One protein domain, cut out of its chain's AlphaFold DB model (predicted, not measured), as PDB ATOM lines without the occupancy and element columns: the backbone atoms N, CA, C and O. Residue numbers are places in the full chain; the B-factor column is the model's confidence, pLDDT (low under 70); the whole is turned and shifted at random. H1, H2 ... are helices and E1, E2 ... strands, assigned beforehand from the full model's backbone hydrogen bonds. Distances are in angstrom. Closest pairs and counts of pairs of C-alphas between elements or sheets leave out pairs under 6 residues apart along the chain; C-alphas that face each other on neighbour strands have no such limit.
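AT A GLANCE: This is residues 11 to 83 of the 236 residues of the protein "Exostosin domain-containing protein" of Haemonchus placei (UniProt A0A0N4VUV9). Little of this domain is regular structure: a small sheet of two parallel strands, E1 and E2, has one helix, H1, near it through residues 38 to 42, and long loops make up the rest. Residues 68 to 83 loop out and fold back, where residues 81 to 82 pair parallel with residues 66 to 67 of E2. The printed part has 73 residues, 23 of them in named elements, in the order H1, E1, E2, of mixed class. It is compact, with a radius of gyration of the C-alphas of 11.7 A and spans of 31 by 31 by 18 A.

HOW THE PARTS SIT: E1, residues 48 to 51, and E2, residues 63 to 67, are parallel neighbours at 14 degrees, with N 64 and O 48 within hydrogen-bond range at 2.8 A. In H1, residues 31 to 44, every O i to N i+4 pair is within range. The closest C-alphas of H1 and E1 are those of Leu 41 and Val 48, 7.7 A apart.

IN THESE COORDINATES: E1 spans 9.7 A and E2 12.2 A, ending at C-alpha 67 (-27.440, 34.290, -31.221). H1 spans 20.3 A from C-alpha 31 (-24.087, 43.416, -44.335).

THE WHOLE: The C-alphas farthest apart, of Gln 12 and Ser 30, are 32.6 A apart. The printed part has no cut. E1 to E2 is a long link. Residues 54 to 61 have pLDDT under 70.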
ATOM      1  N   GLN A  11     -25.167  15.479 -47.282       82.44
ATOM      2  CA  GLN A  11     -26.499  14.877 -47.407       82.44
ATOM      3  C   GLN A  11     -26.811  13.880 -46.287       82.44
ATOM      4  O   GLN A  11     -27.975  13.589 -46.023       82.44
ATOM      5  N   GLN A  12     -25.781  13.378 -45.605       85.12
ATOM      6  CA  GLN A  12     -25.916  12.471 -44.464       85.12
ATOM      7  C   GLN A  12     -25.941  13.229 -43.127       85.12
ATOM      8  O   GLN A  12     -26.152  12.627 -42.074       85.12
ATOM      9  N   ALA A  13     -25.699  14.544 -43.141       84.88
ATOM     10  CA  ALA A  13     -25.622  15.351 -41.932       84.88
ATOM     11  C   ALA A  13     -27.026  15.727 -41.435       84.88
ATOM     12  O   ALA A  13     -27.827  16.296 -42.169       84.88
ATOM     13  N   CYS A  14     -27.314  15.467 -40.155       85.38
ATOM     14  CA  CYS A  14     -28.554  15.939 -39.521       85.38
ATOM     15  C   CYS A  14     -28.540  17.458 -39.280       85.38
ATOM     16  O   CYS A  14     -29.582  18.111 -39.341       85.38
ATOM     17  N   ILE A  15     -27.352  18.001 -38.993       85.00
ATOM     18  CA  ILE A  15     -27.086  19.426 -38.800       85.00
ATOM     19  C   ILE A  15     -25.871  19.788 -39.647       85.00
ATOM     20  O   ILE A  15     -24.834  19.127 -39.565       85.00
ATOM     21  N   PHE A  16     -25.990  20.857 -40.429       84.25
ATOM     22  CA  PHE A  16     -24.874  21.417 -41.183       84.25
ATOM     23  C   PHE A  16     -24.305  22.632 -40.448       84.25
ATOM     24  O   PHE A  16     -25.023  23.596 -40.174       84.25
ATOM     25  N   PHE A  17     -23.010  22.598 -40.133       83.94
ATOM     26  CA  PHE A  17     -22.308  23.713 -39.500       83.94
ATOM     27  C   PHE A  17     -21.344  24.356 -40.508       83.94
ATOM     28  O   PHE A  17     -20.309  23.761 -40.823       83.94
ATOM     29  N   PRO A  18     -21.669  25.539 -41.058       80.69
ATOM     30  CA  PRO A  18     -20.832  26.178 -42.056       80.69
ATOM     31  C   PRO A  18     -19.546  26.687 -41.399       80.69
ATOM     32  O   PRO A  18     -19.576  27.283 -40.325       80.69
ATOM     33  N   GLY A  19     -18.411  26.540 -42.082       81.94
ATOM     34  CA  GLY A  19     -17.132  27.131 -41.664       81.94
ATOM     35  C   GLY A  19     -17.059  28.654 -41.848       81.94
ATOM     36  O   GLY A  19     -15.985  29.181 -42.122       81.94
ATOM     37  N   ILE A  20     -18.195  29.349 -41.777       84.06
ATOM     38  CA  ILE A  20     -18.323  30.783 -42.032       84.06
ATOM     39  C   ILE A  20     -18.567  31.486 -40.702       84.06
ATOM     40  O   ILE A  20     -19.517  31.182 -39.984       84.06
ATOM     41  N   ASP A  21     -17.702  32.441 -40.385       80.81
ATOM     42  CA  ASP A  21     -17.777  33.224 -39.158       80.81
ATOM     43  C   ASP A  21     -18.754  34.395 -39.329       80.81
ATOM     44  O   ASP A  21     -18.376  35.492 -39.736       80.81
ATOM     45  N   PHE A  22     -20.026  34.143 -39.020       80.50
ATOM     46  CA  PHE A  22     -21.080  35.160 -38.972       80.50
ATOM     47  C   PHE A  22     -21.129  35.935 -37.642       80.50
ATOM     48  O   PHE A  22     -21.946  36.845 -37.486       80.50
ATOM     49  N   LEU A  23     -20.257  35.604 -36.684       78.19
ATOM     50  CA  LEU A  23     -20.112  36.353 -35.437       78.19
ATOM     51  C   LEU A  23     -19.232  37.593 -35.632       78.19
ATOM     52  O   LEU A  23     -19.396  38.574 -34.911       78.19
ATOM     53  N   ASN A  24     -18.333  37.578 -36.620       77.75
ATOM     54  CA  ASN A  24     -17.495  38.718 -36.978       77.75
ATOM     55  C   ASN A  24     -17.885  39.323 -38.334       77.75
ATOM     56  O   ASN A  24     -17.373  38.939 -39.387       77.75
ATOM     57  N   LEU A  25     -18.738  40.348 -38.297       71.38
ATOM     58  CA  LEU A  25     -19.198  41.020 -39.511       71.38
ATOM     59  C   LEU A  25     -18.111  41.745 -40.297       71.38
ATOM     60  O   LEU A  25     -18.279  41.938 -41.496       71.38
ATOM     61  N   HIS A  26     -16.984  42.094 -39.673       79.56
ATOM     62  CA  HIS A  26     -15.872  42.742 -40.373       79.56
ATOM     63  C   HIS A  26     -15.197  41.828 -41.403       79.56
ATOM     64  O   HIS A  26     -14.436  42.305 -42.240       79.56
ATOM     65  N   ARG A  27     -15.468  40.516 -41.365       82.38
ATOM     66  CA  ARG A  27     -15.025  39.580 -42.406       82.38
ATOM     67  C   ARG A  27     -15.813  39.724 -43.706       82.38
ATOM     68  O   ARG A  27     -15.370  39.209 -44.731       82.38
ATOM     69  N   PHE A  28     -16.957  40.401 -43.668       83.69
ATOM     70  CA  PHE A  28     -17.770  40.680 -44.839       83.69
ATOM     71  C   PHE A  28     -17.564  42.133 -45.281       83.69
ATOM     72  O   PHE A  28     -17.485  43.028 -44.442       83.69
ATOM     73  N   PRO A  29     -17.511  42.399 -46.596       88.31
ATOM     74  CA  PRO A  29     -17.357  43.758 -47.115       88.31
ATOM     75  C   PRO A  29     -18.585  44.640 -46.833       88.31
ATOM     76  O   PRO A  29     -18.478  45.863 -46.824       88.31
ATOM     77  N   SER A  30     -19.749  44.030 -46.605       86.19
ATOM     78  CA  SER A  30     -20.989  44.695 -46.207       86.19
ATOM     79  C   SER A  30     -21.945  43.707 -45.530       86.19
ATOM     80  O   SER A  30     -21.784  42.487 -45.643       86.19
ATOM     81  N   ILE A  31     -22.979  44.229 -44.862       80.31
ATOM     82  CA  ILE A  31     -24.087  43.416 -44.335       80.31
ATOM     83  C   ILE A  31     -24.789  42.669 -45.478       80.31
ATOM     84  O   ILE A  31     -25.099  41.491 -45.328       80.31
ATOM     85  N   ASP A  32     -24.957  43.304 -46.640       82.94
ATOM     86  CA  ASP A  32     -25.575  42.672 -47.811       82.94
ATOM     87  C   ASP A  32     -24.782  41.457 -48.297       82.94
ATOM     88  O   ASP A  32     -25.372  40.442 -48.659       82.94
ATOM     89  N   ALA A  33     -23.446  41.514 -48.252       86.19
ATOM     90  CA  ALA A  33     -22.607  40.369 -48.587       86.19
ATOM     91  C   ALA A  33     -22.778  39.222 -47.578       86.19
ATOM     92  O   ALA A  33     -22.879  38.063 -47.981       86.19
ATOM     93  N   ALA A  34     -22.871  39.531 -46.279       83.69
ATOM     94  CA  ALA A  34     -23.183  38.529 -45.259       83.69
ATOM     95  C   ALA A  34     -24.563  37.894 -45.502       83.69
ATOM     96  O   ALA A  34     -24.693  36.668 -45.476       83.69
ATOM     97  N   CYS A  35     -25.572  38.709 -45.819       80.94
ATOM     98  CA  CYS A  35     -26.912  38.252 -46.180       80.94
ATOM     99  C   CYS A  35     -26.906  37.381 -47.446       80.94
ATOM    100  O   CYS A  35     -27.566  36.348 -47.474       80.94
ATOM    101  N   ALA A  36     -26.139  37.743 -48.478       85.19
ATOM    102  CA  ALA A  36     -26.030  36.964 -49.710       85.19
ATOM    103  C   ALA A  36     -25.429  35.573 -49.457       85.19
ATOM    104  O   ALA A  36     -25.945  34.572 -49.955       85.19
ATOM    105  N   VAL A  37     -24.381  35.488 -48.631       86.38
ATOM    106  CA  VAL A  37     -23.787  34.203 -48.228       86.38
ATOM    107  C   VAL A  37     -24.780  33.378 -47.406       86.38
ATOM    108  O   VAL A  37     -24.933  32.183 -47.662       86.38
ATOM    109  N   ALA A  38     -25.493  33.996 -46.460       81.62
ATOM    110  CA  ALA A  38     -26.537  33.321 -45.692       81.62
ATOM    111  C   ALA A  38     -27.665  32.787 -46.600       81.62
ATOM    112  O   ALA A  38     -28.077  31.639 -46.450       81.62
ATOM    113  N   ASN A  39     -28.096  33.562 -47.601       81.25
ATOM    114  CA  ASN A  39     -29.095  33.140 -48.589       81.25
ATOM    115  C   ASN A  39     -28.605  31.972 -49.457       81.25
ATOM    116  O   ASN A  39     -29.349  31.022 -49.684       81.25
ATOM    117  N   MET A  40     -27.340  31.977 -49.885       85.38
ATOM    118  CA  MET A  40     -26.763  30.841 -50.610       85.38
ATOM    119  C   MET A  40     -26.776  29.561 -49.757       85.38
ATOM    120  O   MET A  40     -27.068  28.476 -50.264       85.38
ATOM    121  N   LEU A  41     -26.463  29.669 -48.460       83.50
ATOM    122  CA  LEU A  41     -26.558  28.538 -47.533       83.50
ATOM    123  C   LEU A  41     -28.009  28.059 -47.379       83.50
ATOM    124  O   LEU A  41     -28.243  26.854 -47.321       83.50
ATOM    125  N   ASN A  42     -28.967  28.983 -47.366       78.06
ATOM    126  CA  ASN A  42     -30.400  28.699 -47.304       78.06
ATOM    127  C   ASN A  42     -30.943  27.904 -48.487       78.06
ATOM    128  O   ASN A  42     -31.754  26.996 -48.312       78.06
ATOM    129  N   GLU A  43     -30.518  28.251 -49.693       82.81
ATOM    130  CA  GLU A  43     -30.981  27.573 -50.901       82.81
ATOM    131  C   GLU A  43     -30.454  26.139 -50.991       82.81
ATOM    132  O   GLU A  43     -31.130  25.258 -51.520       82.81
ATOM    133  N   ARG A  44     -29.247  25.900 -50.468       82.94
ATOM    134  CA  ARG A  44     -28.530  24.630 -50.640       82.94
ATOM    135  C   ARG A  44     -28.734  23.639 -49.506       82.94
ATOM    136  O   ARG A  44     -28.673  22.438 -49.750       82.94
ATOM    137  N   PHE A  45     -28.938  24.118 -48.282       81.69
ATOM    138  CA  PHE A  45     -28.901  23.274 -47.095       81.69
ATOM    139  C   PHE A  45     -30.131  23.481 -46.208       81.69
ATOM    140  O   PHE A  45     -30.605  24.596 -45.998       81.69
ATOM    141  N   TYR A  46     -30.604  22.380 -45.633       79.00
ATOM    142  CA  TYR A  46     -31.609  22.363 -44.574       79.00
ATOM    143  C   TYR A  46     -30.906  22.162 -43.224       79.00
ATOM    144  O   TYR A  46     -29.821  21.584 -43.181       79.00
ATOM    145  N   ASN A  47     -31.501  22.638 -42.126       80.56
ATOM    146  CA  ASN A  47     -30.971  22.466 -40.762       80.56
ATOM    147  C   ASN A  47     -29.539  23.006 -40.580       80.56
ATOM    148  O   ASN A  47     -28.687  22.388 -39.936       80.56
ATOM    149  N   VAL A  48     -29.261  24.171 -41.167       85.81
ATOM    150  CA  VAL A  48     -27.988  24.874 -40.958       85.81
ATOM    151  C   VAL A  48     -28.007  25.560 -39.598       85.81
ATOM    152  O   VAL A  48     -28.899  26.371 -39.350       85.81
ATOM    153  N   LEU A  49     -27.014  25.287 -38.754       86.69
ATOM    154  CA  LEU A  49     -26.786  26.041 -37.524       86.69
ATOM    155  C   LEU A  49     -25.965  27.296 -37.842       86.69
ATOM    156  O   LEU A  49     -24.789  27.198 -38.190       86.69
ATOM    157  N   MET A  50     -26.574  28.473 -37.710       84.62
ATOM    158  CA  MET A  50     -25.911  29.762 -37.905       84.62
ATOM    159  C   MET A  50     -25.670  30.452 -36.562       84.62
ATOM    160  O   MET A  50     -26.612  30.857 -35.882       84.62
ATOM    161  N   LEU A  51     -24.395  30.622 -36.209       84.88
ATOM    162  CA  LEU A  51     -23.968  31.454 -35.086       84.88
ATOM    163  C   LEU A  51     -23.883  32.909 -35.548       84.88
ATOM    164  O   LEU A  51     -23.020  33.229 -36.355       84.88
ATOM    165  N   THR A  52     -24.753  33.789 -35.062       78.69
ATOM    166  CA  THR A  52     -24.808  35.186 -35.528       78.69
ATOM    167  C   THR A  52     -25.009  36.159 -34.378       78.69
ATOM    168  O   THR A  52     -25.583  35.813 -33.352       78.69
ATOM    169  N   ILE A  53     -24.541  37.393 -34.552       71.31
ATOM    170  CA  ILE A  53     -24.853  38.525 -33.667       71.31
ATOM    171  C   ILE A  53     -25.940  39.442 -34.251       71.31
ATOM    172  O   ILE A  53     -26.412  40.351 -33.570       71.31
ATOM    173  N   ILE A  54     -26.355  39.206 -35.502       60.06
ATOM    174  CA  ILE A  54     -27.372  40.000 -36.193       60.06
ATOM    175  C   ILE A  54     -28.744  39.386 -35.944       60.06
ATOM    176  O   ILE A  54     -29.032  38.275 -36.380       60.06
ATOM    177  N   GLY A  55     -29.613  40.138 -35.270       53.50
ATOM    178  CA  GLY A  55     -30.975  39.701 -34.961       53.50
ATOM    179  C   GLY A  55     -31.994  39.884 -36.091       53.50
ATOM    180  O   GLY A  55     -33.109  39.402 -35.953       53.50
ATOM    181  N   GLN A  56     -31.651  40.579 -37.181       54.75
ATOM    182  CA  GLN A  56     -32.591  40.960 -38.249       54.75
ATOM    183  C   GLN A  56     -32.195  40.426 -39.634       54.75
ATOM    184  O   GLN A  56     -32.341  41.115 -40.640       54.75
ATOM    185  N   TRP A  57     -31.695  39.193 -39.727       62.72
ATOM    186  CA  TRP A  57     -31.790  38.524 -41.025       62.72
ATOM    187  C   TRP A  57     -33.263  38.285 -41.338       62.72
ATOM    188  O   TRP A  57     -33.996  37.832 -40.462       62.72
ATOM    189  N   ASN A  58     -33.687  38.590 -42.570       55.97
ATOM    190  CA  ASN A  58     -34.970  38.129 -43.100       55.97
ATOM    191  C   ASN A  58     -34.962  36.603 -43.004       55.97
ATOM    192  O   ASN A  58     -34.371  35.919 -43.839       55.97
ATOM    193  N   GLN A  59     -35.502  36.086 -41.903       56.66
ATOM    194  CA  GLN A  59     -35.298  34.705 -41.523       56.66
ATOM    195  C   GLN A  59     -35.956  33.807 -42.561       56.66
ATOM    196  O   GLN A  59     -37.168  33.842 -42.769       56.66
ATOM    197  N   SER A  60     -35.152  32.949 -43.177       58.06
ATOM    198  CA  SER A  60     -35.683  31.732 -43.759       58.06
ATOM    199  C   SER A  60     -35.937  30.732 -42.637       58.06
ATOM    200  O   SER A  60     -35.047  30.436 -41.838       58.06
ATOM    201  N   TYR A  61     -37.136  30.153 -42.610       61.84
ATOM    202  CA  TYR A  61     -37.579  29.161 -41.623       61.84
ATOM    203  C   TYR A  61     -36.753  27.856 -41.595       61.84
ATOM    204  O   TYR A  61     -37.070  26.951 -40.827       61.84
ATOM    205  N   ARG A  62     -35.703  27.735 -42.417       74.88
ATOM    206  CA  ARG A  62     -34.920  26.505 -42.637       74.88
ATOM    207  C   ARG A  62     -33.660  26.382 -41.780       74.88
ATOM    208  O   ARG A  62     -33.060  25.309 -41.732       74.88
ATOM    209  N   HIS A  63     -33.241  27.465 -41.134       81.06
ATOM    210  CA  HIS A  63     -32.022  27.497 -40.324       81.06
ATOM    211  C   HIS A  63     -32.323  27.355 -38.844       81.06
ATOM    212  O   HIS A  63     -33.437  27.637 -38.423       81.06
ATOM    213  N   ILE A  64     -31.321  26.965 -38.070       85.88
ATOM    214  CA  ILE A  64     -31.285  27.096 -36.618       85.88
ATOM    215  C   ILE A  64     -30.407  28.306 -36.316       85.88
ATOM    216  O   ILE A  64     -29.237  28.330 -36.701       85.88
ATOM    217  N   LEU A  65     -30.953  29.316 -35.648       86.38
ATOM    218  CA  LEU A  65     -30.192  30.497 -35.264       86.38
ATOM    219  C   LEU A  65     -29.696  30.355 -33.839       86.38
ATOM    220  O   LEU A  65     -30.478  30.120 -32.924       86.38
ATOM    221  N   ALA A  66     -28.400  30.552 -33.652       88.56
ATOM    222  CA  ALA A  66     -27.779  30.647 -32.348       88.56
ATOM    223  C   ALA A  66     -27.195  32.053 -32.184       88.56
ATOM    224  O   ALA A  66     -26.267  32.429 -32.899       88.56
ATOM    225  N   SER A  67     -27.772  32.862 -31.295       85.38
ATOM    226  CA  SER A  67     -27.440  34.290 -31.221       85.38
ATOM    227  C   SER A  67     -27.613  34.863 -29.820       85.38
ATOM    228  O   SER A  67     -28.557  34.491 -29.120       85.38
ATOM    229  N   PRO A  68     -26.753  35.815 -29.408       80.62
ATOM    230  CA  PRO A  68     -26.961  36.577 -28.187       80.62
ATOM    231  C   PRO A  68     -28.020  37.673 -28.317       80.62
ATOM    232  O   PRO A  68     -28.385  38.317 -27.334       80.62
ATOM    233  N   ILE A  69     -28.507  37.926 -29.531       77.19
ATOM    234  CA  ILE A  69     -29.478  38.964 -29.854       77.19
ATOM    235  C   ILE A  69     -30.609  38.330 -30.660       77.19
ATOM    236  O   ILE A  69     -30.571  38.337 -31.889       77.19
ATOM    237  N   ILE A  70     -31.620  37.797 -29.967       83.44
ATOM    238  CA  ILE A  70     -32.821  37.271 -30.625       83.44
ATOM    239  C   ILE A  70     -34.061  38.043 -30.165       83.44
ATOM    240  O   ILE A  70     -34.442  37.944 -28.992       83.44
ATOM    241  N   PRO A  71     -34.688  38.824 -31.065       85.50
ATOM    242  CA  PRO A  71     -35.995  39.409 -30.809       85.50
ATOM    243  C   PRO A  71     -37.049  38.322 -30.585       85.50
ATOM    244  O   PRO A  71     -37.084  37.331 -31.310       85.50
ATOM    245  N   LEU A  72     -37.943  38.525 -29.616       88.25
ATOM    246  CA  LEU A  72     -38.968  37.547 -29.239       88.25
ATOM    247  C   LEU A  72     -39.852  37.137 -30.426       88.25
ATOM    248  O   LEU A  72     -40.117  35.955 -30.613       88.25
ATOM    249  N   HIS A  73     -40.253  38.097 -31.260       85.56
ATOM    250  CA  HIS A  73     -41.104  37.855 -32.432       85.56
ATOM    251  C   HIS A  73     -40.414  37.067 -33.561       85.56
ATOM    252  O   HIS A  73     -41.087  36.620 -34.483       85.56
ATOM    253  N   LEU A  74     -39.089  36.902 -33.494       82.38
ATOM    254  CA  LEU A  74     -38.286  36.137 -34.453       82.38
ATOM    255  C   LEU A  74     -37.748  34.829 -33.858       82.38
ATOM    256  O   LEU A  74     -37.059  34.077 -34.543       82.38
ATOM    257  N   TYR A  75     -38.000  34.560 -32.578       86.69
ATOM    258  CA  TYR A  75     -37.489  33.369 -31.920       86.69
ATOM    259  C   TYR A  75     -38.405  32.175 -32.163       86.69
ATOM    260  O   TYR A  75     -39.567  32.171 -31.750       86.69
ATOM    261  N   ARG A  76     -37.872  31.115 -32.771       87.50
ATOM    262  CA  ARG A  76     -38.589  29.844 -32.904       87.50
ATOM    263  C   ARG A  76     -38.208  28.942 -31.741       87.50
ATOM    264  O   ARG A  76     -37.155  28.309 -31.745       87.50
ATOM    265  N   HIS A  77     -39.083  28.887 -30.744       87.81
ATOM    266  CA  HIS A  77     -38.915  28.054 -29.554       87.81
ATOM    267  C   HIS A  77     -38.563  26.600 -29.914       87.81
ATOM    268  O   HIS A  77     -39.195  26.012 -30.795       87.81
ATOM    269  N   ARG A  78     -37.560  26.029 -29.226       85.25
ATOM    270  CA  ARG A  78     -36.965  24.695 -29.475       85.25
ATOM    271  C   ARG A  78     -36.275  24.485 -30.822       85.25
ATOM    272  O   ARG A  78     -35.722  23.407 -31.034       85.25
ATOM    273  N   LEU A  79     -36.300  25.467 -31.717       87.50
ATOM    274  CA  LEU A  79     -35.532  25.432 -32.956       87.50
ATOM    275  C   LEU A  79     -34.310  26.339 -32.845       87.50
ATOM    276  O   LEU A  79     -33.213  25.885 -33.130       87.50
ATOM    277  N   ASP A  80     -34.493  27.580 -32.396       88.62
ATOM    278  CA  ASP A  80     -33.438  28.575 -32.208       88.62
ATOM    279  C   ASP A  80     -32.835  28.524 -30.793       88.62
ATOM    280  O   ASP A  80     -33.477  28.133 -29.816       88.62
ATOM    281  N   ILE A  81     -31.591  28.986 -30.665       89.06
ATOM    282  CA  ILE A  81     -30.801  28.978 -29.434       89.06
ATOM    283  C   ILE A  81     -30.442  30.420 -29.052       89.06
ATOM    284  O   ILE A  81     -29.569  31.045 -29.654       89.06
ATOM    285  N   SER A  82     -31.081  30.956 -28.010       89.62
ATOM    286  CA  SER A  82     -30.622  32.216 -27.410       89.62
ATOM    287  C   SER A  82     -29.358  31.958 -26.593       89.62
ATOM    288  O   SER A  82     -29.366  31.133 -25.677       89.62
ATOM    289  N   LEU A  83     -28.266  32.642 -26.924       87.75
ATOM    290  CA  LEU A  83     -26.968  32.503 -26.266       87.75
ATOM    291  C   LEU A  83     -26.691  33.692 -25.334       87.75
ATOM    292  O   LEU A  83     -27.230  34.779 -25.526       87.75
TER     293      LEU A  83